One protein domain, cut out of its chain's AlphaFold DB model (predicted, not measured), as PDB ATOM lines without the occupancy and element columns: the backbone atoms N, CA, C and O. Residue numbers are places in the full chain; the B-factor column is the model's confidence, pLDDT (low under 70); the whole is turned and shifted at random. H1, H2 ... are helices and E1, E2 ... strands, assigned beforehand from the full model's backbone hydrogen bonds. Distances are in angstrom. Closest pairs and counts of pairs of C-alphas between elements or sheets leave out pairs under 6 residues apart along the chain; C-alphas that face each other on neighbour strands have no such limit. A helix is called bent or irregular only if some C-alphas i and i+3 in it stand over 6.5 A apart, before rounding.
ATOM      1  N   SER A  63       1.942 -33.400 -51.597       90.50
ATOM      2  CA  SER A  63       2.398 -33.305 -50.205       90.50
ATOM      3  C   SER A  63       3.667 -32.451 -50.103       90.50
ATOM      4  O   SER A  63       4.467 -32.432 -51.040       90.50
ATOM      5  N   ALA A  64       3.898 -31.802 -48.957       92.44
ATOM      6  CA  ALA A  64       5.120 -31.028 -48.707       92.44
ATOM      7  C   ALA A  64       6.400 -31.851 -48.968       92.44
ATOM      8  O   ALA A  64       7.332 -31.373 -49.610       92.44
ATOM      9  N   ALA A  65       6.384 -33.135 -48.588       94.38
ATOM     10  CA  ALA A  65       7.454 -34.083 -48.887       94.38
ATOM     11  C   ALA A  65       7.669 -34.280 -50.394       94.38
ATOM     12  O   ALA A  65       8.808 -34.275 -50.853       94.38
ATOM     13  N   SER A  66       6.594 -34.428 -51.178       94.69
ATOM     14  CA  SER A  66       6.705 -34.581 -52.634       94.69
ATOM     15  C   SER A  66       7.231 -33.319 -53.325       94.69
ATOM     16  O   SER A  66       8.016 -33.427 -54.264       94.69
ATOM     17  N   VAL A  67       6.863 -32.129 -52.833       95.31
ATOM     18  CA  VAL A  67       7.352 -30.842 -53.354       95.31
ATOM     19  C   VAL A  67       8.840 -30.669 -53.056       95.31
ATOM     20  O   VAL A  67       9.618 -30.404 -53.972       95.31
ATOM     21  N   ALA A  68       9.255 -30.883 -51.804       96.00
ATOM     22  CA  ALA A  68      10.657 -30.784 -51.409       96.00
ATOM     23  C   ALA A  68      11.535 -31.808 -52.143       96.00
ATOM     24  O   ALA A  68      12.600 -31.461 -52.652       96.00
ATOM     25  N   ALA A  69      11.065 -33.052 -52.275       96.12
ATOM     26  CA  ALA A  69      11.776 -34.082 -53.025       96.12
ATOM     27  C   ALA A  69      11.929 -33.733 -54.515       96.12
ATOM     28  O   ALA A  69      12.981 -33.990 -55.093       96.12
ATOM     29  N   ALA A  70      10.910 -33.126 -55.135       95.38
ATOM     30  CA  ALA A  70      10.973 -32.709 -56.534       95.38
ATOM     31  C   ALA A  70      11.927 -31.524 -56.776       95.38
ATOM     32  O   ALA A  70      12.479 -31.410 -57.869       95.38
ATOM     33  N   ALA A  71      12.118 -30.654 -55.779       95.75
ATOM     34  CA  ALA A  71      13.058 -29.534 -55.839       95.75
ATOM     35  C   ALA A  71      14.513 -29.944 -55.543       95.75
ATOM     36  O   ALA A  71      15.443 -29.231 -55.926       95.75
ATOM     37  N   ALA A  72      14.721 -31.079 -54.869       96.25
ATOM     38  CA  ALA A  72      16.043 -31.607 -54.568       96.25
ATOM     39  C   ALA A  72      16.803 -32.023 -55.840       96.25
ATOM     40  O   ALA A  72      16.220 -32.346 -56.880       96.25
ATOM     41  N   ARG A  73      18.136 -32.094 -55.744       95.81
ATOM     42  CA  ARG A  73      18.960 -32.699 -56.797       95.81
ATOM     43  C   ARG A  73      18.463 -34.120 -57.091       95.81
ATOM     44  O   ARG A  73      18.147 -34.888 -56.182       95.81
ATOM     45  N   SER A  74      18.407 -34.482 -58.374       95.19
ATOM     46  CA  SER A  74      17.844 -35.765 -58.815       95.19
ATOM     47  C   SER A  74      18.450 -36.959 -58.066       95.19
ATOM     48  O   SER A  74      19.661 -37.170 -58.092       95.19
ATOM     49  N   GLY A  75      17.578 -37.771 -57.462       96.44
ATOM     50  CA  GLY A  75      17.929 -38.992 -56.733       96.44
ATOM     51  C   GLY A  75      18.247 -38.793 -55.248       96.44
ATOM     52  O   GLY A  75      18.308 -39.780 -54.521       96.44
ATOM     53  N   VAL A  76      18.403 -37.549 -54.778       98.06
ATOM     54  CA  VAL A  76      18.722 -37.241 -53.371       98.06
ATOM     55  C   VAL A  76      17.523 -37.442 -52.453       98.06
ATOM     56  O   VAL A  76      17.689 -37.881 -51.317       98.06
ATOM     57  N   ALA A  77      16.314 -37.175 -52.941       98.38
ATOM     58  CA  ALA A  77      15.101 -37.329 -52.159       98.38
ATOM     59  C   ALA A  77      13.938 -37.869 -52.987       98.38
ATOM     60  O   ALA A  77      13.879 -37.715 -54.207       98.38
ATOM     61  N   TYR A  78      13.010 -38.517 -52.295       98.31
ATOM     62  CA  TYR A  78      11.741 -39.001 -52.831       98.31
ATOM     63  C   TYR A  78      10.702 -39.021 -51.709       98.31
ATOM     64  O   TYR A  78      11.020 -38.779 -50.544       98.31
ATOM     65  N   SER A  79       9.443 -39.294 -52.039       97.69
ATOM     66  CA  SER A  79       8.372 -39.336 -51.041       97.69
ATOM     67  C   SER A  79       7.535 -40.599 -51.158       97.69
ATOM     68  O   SER A  79       7.301 -41.114 -52.246       97.69
ATOM     69  N   LEU A  80       7.052 -41.105 -50.027       95.00
ATOM     70  CA  LEU A  80       6.006 -42.125 -49.997       95.00
ATOM     71  C   LEU A  80       4.856 -41.585 -49.150       95.00
ATOM     72  O   LEU A  80       4.952 -41.476 -47.926       95.00
ATOM     73  N   GLY A  81       3.772 -41.189 -49.820       92.31
ATOM     74  CA  GLY A  81       2.668 -40.474 -49.185       92.31
ATOM     75  C   GLY A  81       3.120 -39.116 -48.636       92.31
ATOM     76  O   GLY A  81       3.479 -38.213 -49.392       92.31
ATOM     77  N   ARG A  82       3.086 -38.965 -47.308       92.81
ATOM     78  CA  ARG A  82       3.511 -37.745 -46.597       92.81
ATOM     79  C   ARG A  82       4.949 -37.810 -46.072       92.81
ATOM     80  O   ARG A  82       5.440 -36.804 -45.578       92.81
ATOM     81  N   VAL A  83       5.600 -38.972 -46.142       95.75
ATOM     82  CA  VAL A  83       6.931 -39.192 -45.562       95.75
ATOM     83  C   VAL A  83       8.005 -38.814 -46.577       95.75
ATOM     84  O   VAL A  83       7.961 -39.275 -47.723       95.75
ATOM     85  N   LEU A  84       8.971 -38.004 -46.144       98.00
ATOM     86  CA  LEU A  84      10.161 -37.665 -46.920       98.00
ATOM     87  C   LEU A  84      11.225 -38.749 -46.736       98.00
ATOM     88  O   LEU A  84      11.552 -39.118 -45.607       98.00
ATOM     89  N   TYR A  85      11.792 -39.219 -47.842       98.69
ATOM     90  CA  TYR A  85      12.924 -40.132 -47.848       98.69
ATOM     91  C   TYR A  85      14.157 -39.456 -48.441       98.69
ATOM     92  O   TYR A  85      14.068 -38.789 -49.471       98.69
ATOM     93  N   LEU A  86      15.304 -39.678 -47.804       98.81
ATOM     94  CA  LEU A  86      16.606 -39.163 -48.210       98.81
ATOM     95  C   LEU A  86      17.530 -40.318 -48.610       98.81
ATOM     96  O   LEU A  86      17.797 -41.227 -47.817       98.81
ATOM     97  N   SER A  87      18.047 -40.258 -49.833       98.31
ATOM     98  CA  SER A  87      19.045 -41.185 -50.368       98.31
ATOM     99  C   SER A  87      20.448 -40.647 -50.100       98.31
ATOM    100  O   SER A  87      20.771 -39.530 -50.495       98.31
ATOM    101  N   LEU A  88      21.313 -41.457 -49.485       98.12
ATOM    102  CA  LEU A  88      22.693 -41.055 -49.175       98.12
ATOM    103  C   LEU A  88      23.729 -41.697 -50.094       98.12
ATOM    104  O   LEU A  88      24.810 -41.147 -50.279       98.12
ATOM    105  N   THR A  89      23.434 -42.880 -50.623       98.19
ATOM    106  CA  THR A  89      24.356 -43.669 -51.440       98.19
ATOM    107  C   THR A  89      23.585 -44.691 -52.275       98.19
ATOM    108  O   THR A  89      22.469 -45.079 -51.920       98.19
ATOM    109  N   ASN A  90      24.197 -45.135 -53.376       97.56
ATOM    110  CA  ASN A  90      23.788 -46.337 -54.108       97.56
ATOM    111  C   ASN A  90      24.619 -47.572 -53.709       97.56
ATOM    112  O   ASN A  90      24.346 -48.668 -54.189       97.56
ATOM    113  N   ARG A  91      25.656 -47.407 -52.876       97.44
ATOM    114  CA  ARG A  91      26.492 -48.510 -52.393       97.44
ATOM    115  C   ARG A  91      25.718 -49.339 -51.382       97.44
ATOM    116  O   ARG A  91      24.875 -48.819 -50.657       97.44
ATOM    117  N   THR A  92      26.029 -50.620 -51.318       97.75
ATOM    118  CA  THR A  92      25.397 -51.567 -50.404       97.75
ATOM    119  C   THR A  92      26.421 -52.619 -50.002       97.75
ATOM    120  O   THR A  92      27.354 -52.855 -50.754       97.75
ATOM    121  N   ASN A  93      26.262 -53.217 -48.825       98.31
ATOM    122  CA  ASN A  93      27.117 -54.291 -48.299       98.31
ATOM    123  C   ASN A  93      26.417 -55.669 -48.324       98.31
ATOM    124  O   ASN A  93      26.872 -56.625 -47.694       98.31
ATOM    125  N   ALA A  94      25.280 -55.732 -49.016       98.25
ATOM    126  CA  ALA A  94      24.426 -56.884 -49.295       98.25
ATOM    127  C   ALA A  94      23.512 -56.528 -50.482       98.25
ATOM    128  O   ALA A  94      23.507 -55.390 -50.946       98.25
ATOM    129  N   ARG A  95      22.672 -57.437 -50.965       97.62
ATOM    130  CA  ARG A  95      21.587 -57.103 -51.896       97.62
ATOM    131  C   ARG A  95      20.717 -55.978 -51.325       97.62
ATOM    132  O   ARG A  95      20.329 -56.016 -50.157       97.62
ATOM    133  N   SER A  96      20.412 -54.970 -52.143       97.25
ATOM    134  CA  SER A  96      19.657 -53.806 -51.673       97.25
ATOM    135  C   SER A  96      18.235 -54.189 -51.245       97.25
ATOM    136  O   SER A  96      17.616 -55.099 -51.801       97.25
ATOM    137  N   ILE A  97      17.666 -53.451 -50.287       96.69
ATOM    138  CA  ILE A  97      16.283 -53.674 -49.827       96.69
ATOM    139  C   ILE A  97      15.287 -53.529 -50.988       96.69
ATOM    140  O   ILE A  97      14.272 -54.222 -51.011       96.69
ATOM    141  N   VAL A  98      15.570 -52.659 -51.960       96.25
ATOM    142  CA  VAL A  98      14.749 -52.495 -53.168       96.25
ATOM    143  C   VAL A  98      14.806 -53.762 -54.024       96.25
ATOM    144  O   VAL A  98      13.754 -54.304 -54.353       96.25
ATOM    145  N   ASP A  99      15.998 -54.297 -54.297       96.94
ATOM    146  CA  ASP A  99      16.171 -55.479 -55.156       96.94
ATOM    147  C   ASP A  99      15.620 -56.764 -54.523       96.94
ATOM    148  O   ASP A  99      15.171 -57.671 -55.227       96.94
ATOM    149  N   THR A 100      15.603 -56.857 -53.189       97.06
ATOM    150  CA  THR A 100      15.012 -58.013 -52.482       97.06
ATOM    151  C   THR A 100      13.500 -58.141 -52.697       97.06
ATOM    152  O   THR A 100      12.925 -59.190 -52.410       97.06
ATOM    153  N   ARG A 101      12.835 -57.101 -53.223       97.69
ATOM    154  CA  ARG A 101      11.394 -57.107 -53.521       97.69
ATOM    155  C   ARG A 101      11.025 -57.905 -54.768       97.69
ATOM    156  O   ARG A 101       9.835 -58.119 -54.971       97.69
ATOM    157  N   GLY A 102      11.999 -58.372 -55.544       96.81
ATOM    158  CA  GLY A 102      11.782 -59.198 -56.730       96.81
ATOM    159  C   GLY A 102      12.057 -58.454 -58.041       96.81
ATOM    160  O   GLY A 102      12.120 -57.224 -58.053       96.81
ATOM    161  N   PRO A 103      12.275 -59.190 -59.143       95.88
ATOM    162  CA  PRO A 103      12.768 -58.638 -60.409       95.88
ATOM    163  C   PRO A 103      11.807 -57.654 -61.090       95.88
ATOM    164  O   PRO A 103      12.273 -56.762 -61.796       95.88
ATOM    165  N   SER A 104      10.495 -57.773 -60.865       96.19
ATOM    166  CA  SER A 104       9.498 -56.846 -61.423       96.19
ATOM    167  C   SER A 104       9.136 -55.707 -60.468       96.19
ATOM    168  O   SER A 104       8.230 -54.918 -60.754       96.19
ATOM    169  N   PHE A 105       9.801 -55.605 -59.311       97.12
ATOM    170  CA  PHE A 105       9.532 -54.517 -58.384       97.12
ATOM    171  C   PHE A 105      10.062 -53.192 -58.930       97.12
ATOM    172  O   PHE A 105      11.236 -53.044 -59.259       97.12
ATOM    173  N   ALA A 106       9.193 -52.189 -58.918       94.50
ATOM    174  CA  ALA A 106       9.575 -50.799 -59.062       94.50
ATOM    175  C   ALA A 106       8.926 -49.987 -57.942       94.50
ATOM    176  O   ALA A 106       7.794 -50.249 -57.521       94.50
ATOM    177  N   MET A 107       9.638 -48.963 -57.477       95.25
ATOM    178  CA  MET A 107       9.043 -47.966 -56.597       95.25
ATOM    179  C   MET A 107       7.879 -47.270 -57.322       95.25
ATOM    180  O   MET A 107       7.961 -47.066 -58.538       95.25
ATOM    181  N   PRO A 108       6.796 -46.881 -56.618       94.62
ATOM    182  CA  PRO A 108       5.675 -46.191 -57.248       94.62
ATOM    183  C   PRO A 108       6.164 -44.970 -58.025       94.62
ATOM    184  O   PRO A 108       6.910 -44.160 -57.476       94.62
ATOM    185  N   ALA A 109       5.735 -44.795 -59.276       94.19
ATOM    186  CA  ALA A 109       6.190 -43.672 -60.105       94.19
ATOM    187  C   ALA A 109       5.901 -42.304 -59.452       94.19
ATOM    188  O   ALA A 109       6.700 -41.378 -59.565       94.19
ATOM    189  N   SER A 110       4.800 -42.208 -58.699       94.25
ATOM    190  CA  SER A 110       4.421 -41.026 -57.918       94.25
ATOM    191  C   SER A 110       5.392 -40.681 -56.785       94.25
ATOM    192  O   SER A 110       5.344 -39.564 -56.283       94.25
ATOM    193  N   SER A 111       6.275 -41.601 -56.384       96.38
ATOM    194  CA  SER A 111       7.251 -41.345 -55.322       96.38
ATOM    195  C   SER A 111       8.358 -40.380 -55.738       96.38
ATOM    196  O   SER A 111       8.964 -39.738 -54.882       96.38
ATOM    197  N   GLY A 112       8.649 -40.299 -57.040       96.38
ATOM    198  CA  GLY A 112       9.830 -39.609 -57.556       96.38
ATOM    199  C   GLY A 112      11.146 -40.355 -57.308       96.38
ATOM    200  O   GLY A 112      12.203 -39.810 -57.614       96.38
ATOM    201  N   PHE A 113      11.106 -41.590 -56.789       97.44
ATOM    202  CA  PHE A 113      12.306 -42.374 -56.499       97.44
ATOM    203  C   PHE A 113      13.177 -42.575 -57.741       97.44
ATOM    204  O   PHE A 113      12.722 -43.065 -58.778       97.44
ATOM    205  N   ARG A 114      14.458 -42.237 -57.598       96.38
ATOM    206  CA  ARG A 114      15.522 -42.500 -58.567       96.38
ATOM    207  C   ARG A 114      16.801 -42.828 -57.792       96.38
ATOM    208  O   ARG A 114      17.055 -42.164 -56.785       96.38
ATOM    209  N   PRO A 115      17.623 -43.792 -58.240       96.50
ATOM    210  CA  PRO A 115      18.984 -43.925 -57.735       96.50
ATOM    211  C   PRO A 115      19.775 -42.629 -57.959       96.50
ATOM    212  O   PRO A 115      19.468 -41.858 -58.874       96.50
ATOM    213  N   LEU A 116      20.819 -42.408 -57.158       96.56
ATOM    214  CA  LEU A 116      21.764 -41.320 -57.412       96.56
ATOM    215  C   LEU A 116      22.381 -41.492 -58.806       96.56
ATOM    216  O   LEU A 116      22.635 -42.618 -59.243       96.56
ATOM    217  N   LEU A 117      22.607 -40.381 -59.506       92.94
ATOM    218  CA  LEU A 117      23.185 -40.423 -60.847       92.94
ATOM    219  C   LEU A 117      24.605 -41.026 -60.815       92.94
ATOM    220  O   LEU A 117      25.332 -40.847 -59.837       92.94
ATOM    221  N   PRO A 118      25.029 -41.747 -61.863       88.62
ATOM    222  CA  PRO A 118      26.417 -42.174 -61.984       88.62
ATOM    223  C   PRO A 118      27.332 -40.963 -62.222       88.62
ATOM    224  O   PRO A 118      26.924 -39.979 -62.835       88.62
ATOM    225  N   GLY A 119      28.583 -41.051 -61.764       85.69
ATOM    226  CA  GLY A 119      29.600 -40.023 -62.023       85.69
ATOM    227  C   GLY A 119      29.416 -38.712 -61.252       85.69
ATOM    228  O   GLY A 119      29.966 -37.696 -61.663       85.69
ATOM    229  N   LEU A 120      28.650 -38.715 -60.156       88.69
ATOM    230  CA  LEU A 120      28.579 -37.563 -59.256       88.69
ATOM    231  C   LEU A 120      29.962 -37.237 -58.683       88.69
ATOM    232  O   LEU A 120      30.682 -38.140 -58.262       88.69
ATOM    233  N   GLU A 121      30.287 -35.945 -58.609       88.62
ATOM    234  CA  GLU A 121      31.518 -35.466 -57.964       88.62
ATOM    235  C   GLU A 121      31.568 -35.867 -56.486       88.62
ATOM    236  O   GLU A 121      32.615 -36.250 -55.970       88.62
ATOM    237  N   HIS A 122      30.413 -35.821 -55.819       92.44
ATOM    238  CA  HIS A 122      30.235 -36.276 -54.452       92.44
ATOM    239  C   HIS A 122      28.841 -36.891 -54.250       92.44
ATOM    240  O   HIS A 122      27.837 -36.487 -54.858       92.44
ATOM    241  N   GLU A 123      28.763 -37.865 -53.343       96.75
ATOM    242  CA  GLU A 123      27.484 -38.296 -52.775       96.75
ATOM    243  C   GLU A 123      26.857 -37.142 -51.949       96.75
ATOM    244  O   GLU A 123      27.554 -36.180 -51.616       96.75
ATOM    245  N   PRO A 124      25.549 -37.174 -51.627       97.88
ATOM    246  CA  PRO A 124      24.875 -36.065 -50.941       97.88
ATOM    247  C   PRO A 124      25.562 -35.638 -49.643       97.88
ATOM    248  O   PRO A 124      25.976 -36.492 -48.854       97.88
ATOM    249  N   LEU A 125      25.707 -34.333 -49.441       98.06
ATOM    250  CA  LEU A 125      26.371 -33.766 -48.265       98.06
ATOM    251  C   LEU A 125      25.348 -33.443 -47.162       98.06
ATOM    252  O   LEU A 125      24.168 -33.263 -47.473       98.06
ATOM    253  N   PRO A 126      25.757 -33.371 -45.881       98.50
ATOM    254  CA  PRO A 126      24.836 -33.086 -44.780       98.50
ATOM    255  C   PRO A 126      24.009 -31.809 -44.962       98.50
ATOM    256  O   PRO A 126      22.807 -31.814 -44.717       98.50
ATOM    257  N   GLU A 127      24.630 -30.731 -45.437       97.50
ATOM    258  CA  GLU A 127      23.987 -29.441 -45.685       97.50
ATOM    259  C   GLU A 127      22.954 -29.502 -46.816       97.50
ATOM    260  O   GLU A 127      21.890 -28.894 -46.717       97.50
ATOM    261  N   GLU A 128      23.226 -30.288 -47.860       97.75
ATOM    262  CA  GLU A 128      22.289 -30.515 -48.961       97.75
ATOM    263  C   GLU A 128      21.059 -31.278 -48.459       97.75
ATOM    264  O   GLU A 128      19.925 -30.893 -48.736       97.75
ATOM    265  N   LEU A 129      21.275 -32.340 -47.682       98.50
ATOM    266  CA  LEU A 129      20.196 -33.138 -47.107       98.50
ATOM    267  C   LEU A 129      19.358 -32.320 -46.115       98.50
ATOM    268  O   LEU A 129      18.129 -32.386 -46.157       98.50
ATOM    269  N   ALA A 130      20.005 -31.518 -45.267       98.12
ATOM    270  CA  ALA A 130      19.330 -30.639 -44.318       98.12
ATOM    271  C   ALA A 130      18.466 -29.591 -45.033       98.12
ATOM    272  O   ALA A 130      17.319 -29.397 -44.644       98.12
ATOM    273  N   ALA A 131      18.949 -29.001 -46.133       97.38
ATOM    274  CA  ALA A 131      18.169 -28.058 -46.935       97.38
ATOM    275  C   ALA A 131      16.893 -28.689 -47.530       97.38
ATOM    276  O   ALA A 131      15.849 -28.038 -47.593       97.38
ATOM    277  N   VAL A 132      16.939 -29.969 -47.928       98.06
ATOM    278  CA  VAL A 132      15.742 -30.690 -48.403       98.06
ATOM    279  C   VAL A 132      14.735 -30.904 -47.271       98.06
ATOM    280  O   VAL A 132      13.531 -30.736 -47.475       98.06
ATOM    281  N   VAL A 133      15.210 -31.265 -46.074       97.62
ATOM    282  CA  VAL A 133      14.344 -31.379 -44.890       97.62
ATOM    283  C   VAL A 133      13.724 -30.026 -44.563       97.62
ATOM    284  O   VAL A 133      12.515 -29.938 -44.375       97.62
ATOM    285  N   ASP A 134      14.521 -28.967 -44.574       95.25
ATOM    286  CA  ASP A 134      14.067 -27.615 -44.287       95.25
ATOM    287  C   ASP A 134      12.940 -27.184 -45.236       95.25
ATOM    288  O   ASP A 134      11.863 -26.811 -44.767       95.25
ATOM    289  N   ALA A 135      13.119 -27.360 -46.549       94.81
ATOM    290  CA  ALA A 135      12.095 -27.065 -47.555       94.81
ATOM    291  C   ALA A 135      10.802 -27.889 -47.374       94.81
ATOM    292  O   ALA A 135       9.696 -27.403 -47.629       94.81
ATOM    293  N   CYS A 136      10.925 -29.143 -46.924       95.19
ATOM    294  CA  CYS A 136       9.782 -30.002 -46.617       95.19
ATOM    295  C   CYS A 136       8.976 -29.447 -45.437       95.19
ATOM    296  O   CYS A 136       7.754 -29.331 -45.520       95.19
ATOM    297  N   TYR A 137       9.657 -29.062 -44.357       93.00
ATOM    298  CA  TYR A 137       9.016 -28.590 -43.132       93.00
ATOM    299  C   TYR A 137       8.519 -27.139 -43.212       93.00
ATOM    300  O   TYR A 137       7.647 -26.770 -42.433       93.00
ATOM    301  N   GLU A 138       8.996 -26.318 -44.156       90.00
ATOM    302  CA  GLU A 138       8.430 -24.977 -44.421       90.00
ATOM    303  C   GLU A 138       6.966 -25.011 -44.849       90.00
ATOM    304  O   GLU A 138       6.211 -24.092 -44.545       90.00
ATOM    305  N   ASN A 139       6.569 -26.072 -45.549       81.50
ATOM    306  CA  ASN A 139       5.247 -26.200 -46.154       81.50
ATOM    307  C   ASN A 139       4.426 -27.329 -45.514       81.50
ATOM    308  O   ASN A 139       3.407 -27.745 -46.067       81.50
ATOM    309  N   MET A 140       4.892 -27.876 -44.386       85.44
ATOM    310  CA  MET A 140       4.224 -28.976 -43.706       85.44
ATOM    311  C   MET A 140       3.301 -28.453 -42.610       85.44
ATOM    312  O   MET A 140       3.750 -27.882 -41.619       85.44
ATOM    313  N   ASP A 141       2.009 -28.744 -42.749       79.81
ATOM    314  CA  ASP A 141       1.040 -28.515 -41.682       79.81
ATOM    315  C   ASP A 141       1.249 -29.539 -40.559       79.81
ATOM    316  O   ASP A 141       0.775 -30.682 -40.623       79.81
ATOM    317  N   ILE A 142       1.980 -29.120 -39.526       77.56
ATOM    318  CA  ILE A 142       2.154 -29.862 -38.277       77.56
ATOM    319  C   ILE A 142       1.198 -29.267 -37.248       77.56
ATOM    320  O   ILE A 142       1.337 -28.123 -36.826       77.56
ATOM    321  N   VAL A 143       0.204 -30.058 -36.852       70.56
ATOM    322  CA  VAL A 143      -0.788 -29.672 -35.844       70.56
ATOM    323  C   VAL A 143      -0.481 -30.322 -34.497       70.56
ATOM    324  O   VAL A 143       0.022 -31.447 -34.435       70.56
ATOM    325  N   GLY A 144      -0.818 -29.624 -33.410       69.56
ATOM    326  CA  GLY A 144      -0.602 -30.102 -32.041       69.56
ATOM    327  C   GLY A 144       0.880 -30.183 -31.658       69.56
ATOM    328  O   GLY A 144       1.693 -29.388 -32.120       69.56
ATOM    329  N   MET A 145       1.233 -31.160 -30.819       70.44
ATOM    330  CA  MET A 145       2.609 -31.396 -30.342       70.44
ATOM    331  C   MET A 145       3.449 -32.256 -31.310       70.44
ATOM    332  O   MET A 145       4.362 -32.954 -30.880       70.44
ATOM    333  N   GLY A 146       3.133 -32.245 -32.611       69.94
ATOM    334  CA  GLY A 146       3.838 -33.053 -33.619       69.94
ATOM    335  C   GLY A 146       3.312 -34.481 -33.790       69.94
ATOM    336  O   GLY A 146       3.935 -35.288 -34.466       69.94
ATOM    337  N   GLU A 147       2.144 -34.808 -33.232       73.31
ATOM    338  CA  GLU A 147       1.553 -36.159 -33.284       73.31
ATOM    339  C   GLU A 147       1.286 -36.657 -34.717       73.31
ATOM    340  O   GLU A 147       1.273 -37.859 -34.970       73.31
ATOM    341  N   ASN A 148       1.101 -35.732 -35.664       80.50
ATOM    342  CA  ASN A 148       0.888 -36.028 -37.082       80.50
ATOM    343  C   ASN A 148       2.159 -35.879 -37.937       80.50
ATOM    344  O   ASN A 148       2.063 -35.879 -39.168       80.50
ATOM    345  N   ASP A 149       3.330 -35.713 -37.315       88.56
ATOM    346  CA  ASP A 149       4.595 -35.563 -38.029       88.56
ATOM    347  C   ASP A 149       4.992 -36.901 -38.695       88.56
ATOM    348  O   ASP A 149       5.262 -37.897 -38.012       88.56
ATOM    349  N   PRO A 150       5.015 -36.968 -40.042       89.25
ATOM    350  CA  PRO A 150       5.367 -38.189 -40.758       89.25
ATOM    351  C   PRO A 150       6.843 -38.574 -40.575       89.25
ATOM    352  O   PRO A 150       7.184 -39.750 -40.757       89.25
ATOM    353  N   GLY A 151       7.691 -37.613 -40.200       93.38
ATOM    354  CA  GLY A 151       9.130 -37.748 -40.059       93.38
ATOM    355  C   GLY A 151       9.896 -37.832 -41.371       93.38
ATOM    356  O   GLY A 151       9.341 -37.827 -42.475       93.38
ATOM    357  N   VAL A 152      11.211 -37.949 -41.215       97.94
ATOM    358  CA  VAL A 152      12.181 -38.099 -42.302       97.94
ATOM    359  C   VAL A 152      12.837 -39.467 -42.198       97.94
ATOM    360  O   VAL A 152      13.283 -39.870 -41.123       97.94
ATOM    361  N   VAL A 153      12.915 -40.187 -43.315       98.75
ATOM    362  CA  VAL A 153      13.549 -41.506 -43.382       98.75
ATOM    363  C   VAL A 153      14.837 -41.428 -44.192       98.75
ATOM    364  O   VAL A 153      14.822 -41.068 -45.366       98.75
ATOM    365  N   PHE A 154      15.955 -41.845 -43.610       98.88
ATOM    366  CA  PHE A 154      17.160 -42.150 -44.376       98.88
ATOM    367  C   PHE A 154      17.022 -43.549 -44.985       98.88
ATOM    368  O   PHE A 154      16.919 -44.547 -44.267       98.88
ATOM    369  N   GLY A 155      16.980 -43.624 -46.314       97.88
ATOM    370  CA  GLY A 155      16.814 -44.873 -47.051       97.88
ATOM    371  C   GLY A 155      16.622 -44.624 -48.542       97.88
ATOM    372  O   GLY A 155      15.848 -43.755 -48.932       97.88
ATOM    373  N   GLY A 156      17.297 -45.405 -49.382       96.12
ATOM    374  CA  GLY A 156      17.301 -45.208 -50.831       96.12
ATOM    375  C   GLY A 156      17.643 -46.490 -51.586       96.12
ATOM    376  O   GLY A 156      17.274 -47.580 -51.156       96.12
ATOM    377  N   ALA A 157      18.332 -46.351 -52.720       96.81
ATOM    378  CA  ALA A 157      18.777 -47.492 -53.523       96.81
ATOM    379  C   ALA A 157      19.901 -48.305 -52.848       96.81
ATOM    380  O   ALA A 157      19.992 -49.507 -53.069       96.81
ATOM    381  N   GLY A 158      20.752 -47.655 -52.048       97.75
ATOM    382  CA  GLY A 158      21.830 -48.296 -51.291       97.75
ATOM    383  C   GLY A 158      21.526 -48.485 -49.803       97.75
ATOM    384  O   GLY A 158      20.398 -48.300 -49.345       97.75
ATOM    385  N   GLU A 159      22.568 -48.816 -49.041       98.50
ATOM    386  CA  GLU A 159      22.530 -48.979 -47.589       98.50
ATOM    387  C   GLU A 159      22.913 -47.660 -46.887       98.50
ATOM    388  O   GLU A 159      24.083 -47.260 -46.921       98.50
ATOM    389  N   PRO A 160      21.960 -46.958 -46.241       98.62
ATOM    390  CA  PRO A 160      22.215 -45.643 -45.657       98.62
ATOM    391  C   PRO A 160      23.273 -45.660 -44.547       98.62
ATOM    392  O   PRO A 160      24.026 -44.692 -44.422       98.62
ATOM    393  N   LEU A 161      23.381 -46.739 -43.761       98.75
ATOM    394  CA  LEU A 161      24.306 -46.797 -42.621       98.75
ATOM    395  C   LEU A 161      25.787 -46.880 -43.020       98.75
ATOM    396  O   LEU A 161      26.649 -46.591 -42.191       98.75
ATOM    397  N   LEU A 162      26.103 -47.128 -44.298       98.56
ATOM    398  CA  LEU A 162      27.456 -46.912 -44.836       98.56
ATOM    399  C   LEU A 162      27.896 -45.440 -44.765       98.56
ATOM    400  O   LEU A 162      29.075 -45.133 -44.934       98.56
ATOM    401  N   ARG A 163      26.952 -44.521 -44.527       98.50
ATOM    402  CA  ARG A 163      27.178 -43.081 -44.387       98.50
ATOM    403  C   ARG A 163      26.662 -42.540 -43.053       98.50
ATOM    404  O   ARG A 163      26.111 -41.441 -43.006       98.50
ATOM    405  N   LEU A 164      26.867 -43.294 -41.970       98.69
ATOM    406  CA  LEU A 164      26.451 -42.925 -40.612       98.69
ATOM    407  C   LEU A 164      26.839 -41.488 -40.225       98.69
ATOM    408  O   LEU A 164      25.988 -40.749 -39.744       98.69
ATOM    409  N   GLU A 165      28.074 -41.059 -40.497       98.44
ATOM    410  CA  GLU A 165      28.528 -39.691 -40.189       98.44
ATOM    411  C   GLU A 165      27.726 -38.615 -40.937       98.44
ATOM    412  O   GLU A 165      27.424 -37.553 -40.399       98.44
ATOM    413  N   THR A 166      27.332 -38.894 -42.185       98.81
ATOM    414  CA  THR A 166      26.486 -37.982 -42.967       98.81
ATOM    415  C   THR A 166      25.076 -37.917 -42.386       98.81
ATOM    416  O   THR A 166      24.502 -36.832 -42.316       98.81
ATOM    417  N   ILE A 167      24.526 -39.049 -41.930       98.75
ATOM    418  CA  ILE A 167      23.227 -39.101 -41.242       98.75
ATOM    419  C   ILE A 167      23.265 -38.228 -39.986       98.75
ATOM    420  O   ILE A 167      22.427 -37.340 -39.834       98.75
ATOM    421  N   THR A 168      24.248 -38.441 -39.107       98.50
ATOM    422  CA  THR A 168      24.341 -37.725 -37.827       98.50
ATOM    423  C   THR A 168      24.549 -36.228 -38.040       98.50
ATOM    424  O   THR A 168      23.818 -35.435 -37.452       98.50
ATOM    425  N   ALA A 169      25.440 -35.836 -38.955       98.56
ATOM    426  CA  ALA A 169      25.669 -34.431 -39.291       98.56
ATOM    427  C   ALA A 169      24.425 -33.759 -39.905       98.56
ATOM    428  O   ALA A 169      24.120 -32.612 -39.585       98.56
ATOM    429  N   THR A 170      23.660 -34.474 -40.741       98.62
ATOM    430  CA  THR A 170      22.391 -33.961 -41.294       98.62
ATOM    431  C   THR A 170      21.388 -33.698 -40.173       98.62
ATOM    432  O   THR A 170      20.765 -32.642 -40.120       98.62
ATOM    433  N   MET A 171      21.234 -34.658 -39.257       98.25
ATOM    434  CA  MET A 171      20.305 -34.541 -38.133       98.25
ATOM    435  C   MET A 171      20.688 -33.398 -37.190       98.25
ATOM    436  O   MET A 171      19.806 -32.702 -36.693       98.25
ATOM    437  N   GLU A 172      21.982 -33.194 -36.940       97.50
ATOM    438  CA  GLU A 172      22.494 -32.060 -36.163       97.50
ATOM    439  C   GLU A 172      22.194 -30.723 -36.845       97.50
ATOM    440  O   GLU A 172      21.648 -29.828 -36.199       97.50
ATOM    441  N   ALA A 173      22.467 -30.611 -38.149       97.44
ATOM    442  CA  ALA A 173      22.187 -29.408 -38.927       97.44
ATOM    443  C   ALA A 173      20.692 -29.046 -38.911       97.44
ATOM    444  O   ALA A 173      20.341 -27.906 -38.610       97.44
ATOM    445  N   VAL A 174      19.806 -30.024 -39.134       96.94
ATOM    446  CA  VAL A 174      18.352 -29.802 -39.055       96.94
ATOM    447  C   VAL A 174      17.933 -29.416 -37.639       96.94
ATOM    448  O   VAL A 174      17.143 -28.500 -37.457       96.94
ATOM    449  N   ARG A 175      18.464 -30.073 -36.603       95.38
ATOM    450  CA  ARG A 175      18.081 -29.773 -35.213       95.38
ATOM    451  C   ARG A 175      18.558 -28.416 -34.720       95.38
ATOM    452  O   ARG A 175      17.970 -27.905 -33.766       95.38
ATOM    453  N   ALA A 176      19.591 -27.855 -35.343       94.00
ATOM    454  CA  ALA A 176      20.055 -26.503 -35.070       94.00
ATOM    455  C   ALA A 176      19.054 -25.438 -35.554       94.00
ATOM    456  O   ALA A 176      18.955 -24.386 -34.927       94.00
ATOM    457  N   SER A 177      18.300 -25.708 -36.627       87.88
ATOM    458  CA  SER A 177      17.279 -24.796 -37.164       87.88
ATOM    459  C   SER A 177      15.851 -25.153 -36.728       87.88
ATOM    460  O   SER A 177      15.010 -24.265 -36.584       87.88
ATOM    461  N   ARG A 178      15.562 -26.439 -36.498       85.38
ATOM    462  CA  ARG A 178      14.226 -26.980 -36.210       85.38
ATOM    463  C   ARG A 178      14.278 -28.092 -35.166       85.38
ATOM    464  O   ARG A 178      14.760 -29.198 -35.406       85.38
ATOM    465  N   HIS A 179      13.714 -27.835 -33.991       85.19
ATOM    466  CA  HIS A 179      13.573 -28.861 -32.961       85.19
ATOM    467  C   HIS A 179      12.390 -29.795 -33.254       85.19
ATOM    468  O   HIS A 179      11.384 -29.378 -33.816       85.19
ATOM    469  N   GLY A 180      12.495 -31.055 -32.826       87.81
ATOM    470  CA  GLY A 180      11.366 -31.994 -32.819       87.81
ATOM    471  C   GLY A 180      11.182 -32.857 -34.070       87.81
ATOM    472  O   GLY A 180      10.380 -33.780 -34.007       87.81
ATOM    473  N   VAL A 181      11.947 -32.641 -35.148       93.12
ATOM    474  CA  VAL A 181      11.875 -33.473 -36.367       93.12
ATOM    475  C   VAL A 181      12.201 -34.945 -36.042       93.12
ATOM    476  O   VAL A 181      13.324 -35.234 -35.595       93.12
ATOM    477  N   PRO A 182      11.269 -35.897 -36.260       94.50
ATOM    478  CA  PRO A 182      11.518 -37.307 -36.020       94.50
ATOM    479  C   PRO A 182      12.281 -37.922 -37.195       94.50
ATOM    480  O   PRO A 182      11.821 -37.932 -38.338       94.50
ATOM    481  N   PHE A 183      13.446 -38.494 -36.890       97.88
ATOM    482  CA  PHE A 183      14.287 -39.185 -37.864       97.88
ATOM    483  C   PHE A 183      14.171 -40.696 -37.729       97.88
ATOM    484  O   PHE A 183      14.143 -41.241 -36.621       97.88
ATOM    485  N   ARG A 184      14.139 -41.364 -38.879       98.44
ATOM    486  CA  ARG A 184      14.038 -42.815 -39.011       98.44
ATOM    487  C   ARG A 184      15.060 -43.334 -40.017       98.44
ATOM    488  O   ARG A 184      15.522 -42.589 -40.877       98.44
ATOM    489  N   ILE A 185      15.386 -44.619 -39.941       98.81
ATOM    490  CA  ILE A 185      16.334 -45.269 -40.861       98.81
ATOM    491  C   ILE A 185      15.719 -46.548 -41.420       98.81
ATOM    492  O   ILE A 185      15.073 -47.286 -40.685       98.81
ATOM    493  N   SER A 186      15.929 -46.824 -42.707       98.69
ATOM    494  CA  SER A 186      15.599 -48.104 -43.344       98.69
ATOM    495  C   SER A 186      16.884 -48.798 -43.790       98.69
ATOM    496  O   SER A 186      17.539 -48.314 -44.707       98.69
TER     497      SER A 186
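AT A GLANCE: This is residues 63 to 186 of the 283 residues of the protein "Hypothetical protein" of Mantoniella antarctica (UniProt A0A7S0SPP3). A small, strongly twisted sheet of four short strands has H1 and H2 over one face, while the longest helix, H3, packs on H2 and only grazes the sheet. Two long loops reach far from this body: residues 87 to 125, of which 100 to 105 stick out, and residues 139 to 151. The printed part has 124 residues with three named helices and four named strands, in the order H1, E1, E2, H2, E3, H3, E4. The class is mixed, helices and strands, with 54 residues, under half, in named elements; the sheet is mixed too, in the order E1, E2, E3, E4. The whole is compact, with a radius of gyration of the C-alphas of 14.0 A and spans of 42 by 28 by 22 A.

HOW THE PARTS SIT: Edge strand E1, residues 77 to 80, and E2, residues 83 to 86, are an antiparallel hairpin; N 78 and O 85 are within hydrogen-bond range at 3.0 A. E3, residues 152 to 154, is parallel to E2 at 34 degrees, with N 86 and O 153 at 2.8 A. E4, residues 183 to 186, the other edge strand, is parallel to E3 at 38 degrees, with N 184 and O 152 at 2.8 A. H1, residues 64 to 71, is on the sheet at a height of 7.5 A; its closest C-alphas to E1 are those of Ala 69 and Ala 77, 4.7 A apart. H2, residues 126 to 138, is on the same face at a height of 9.8 A and runs along the strands, at 13 degrees to E2 on the local plane; sheet and helices make two layers, helices on one face of a sheet. H2 touches H1 with residues 132 to 137 alone, at a steep tilt of 47 degrees, opposite ways; the closest C-alphas are those of Ala 68 and Cys 136, 4.9 A. H3, residues 160 to 177, touches H2 with residues 166 to 174 alone, closest at the C-alphas of Pro 126 and Thr 170, 4.3 A. H1 and H3 are apart. E2, H2, E3 and E3, H3, E4 are strand-helix-strand units, parallel neighbour strands with a helix between, each with a right-handed crossover. Every O i to N i+4 pair is within hydrogen-bond range in H1 and H2, and 10 of 14 in H3.

IN THESE COORDINATES: H1 begins at C-alpha 64, (5.120, -31.028, -48.707), and is 10.8 A long. E1 and E4 are 10.5 A each, E2 10.0 A and E3 6.7 A; H2 is 18.3 A. H3, 23.0 A, is irregular, with C-alphas 162 and 165 8.7 A apart, and has a kink of 51 degrees near residue 167. E4 ends at C-alpha 186, (15.599, -48.104, -43.344).

THE WHOLE: The C-alphas farthest apart, those of Gly 119 and Gly 144, are 43.7 A from each other. The printed part has no cut. The links E2 to H2, 39 residues, and H2 to E3, 13 residues, are long. The mean pLDDT of the printed part is 94.2; residues 144 and 146 are under 70.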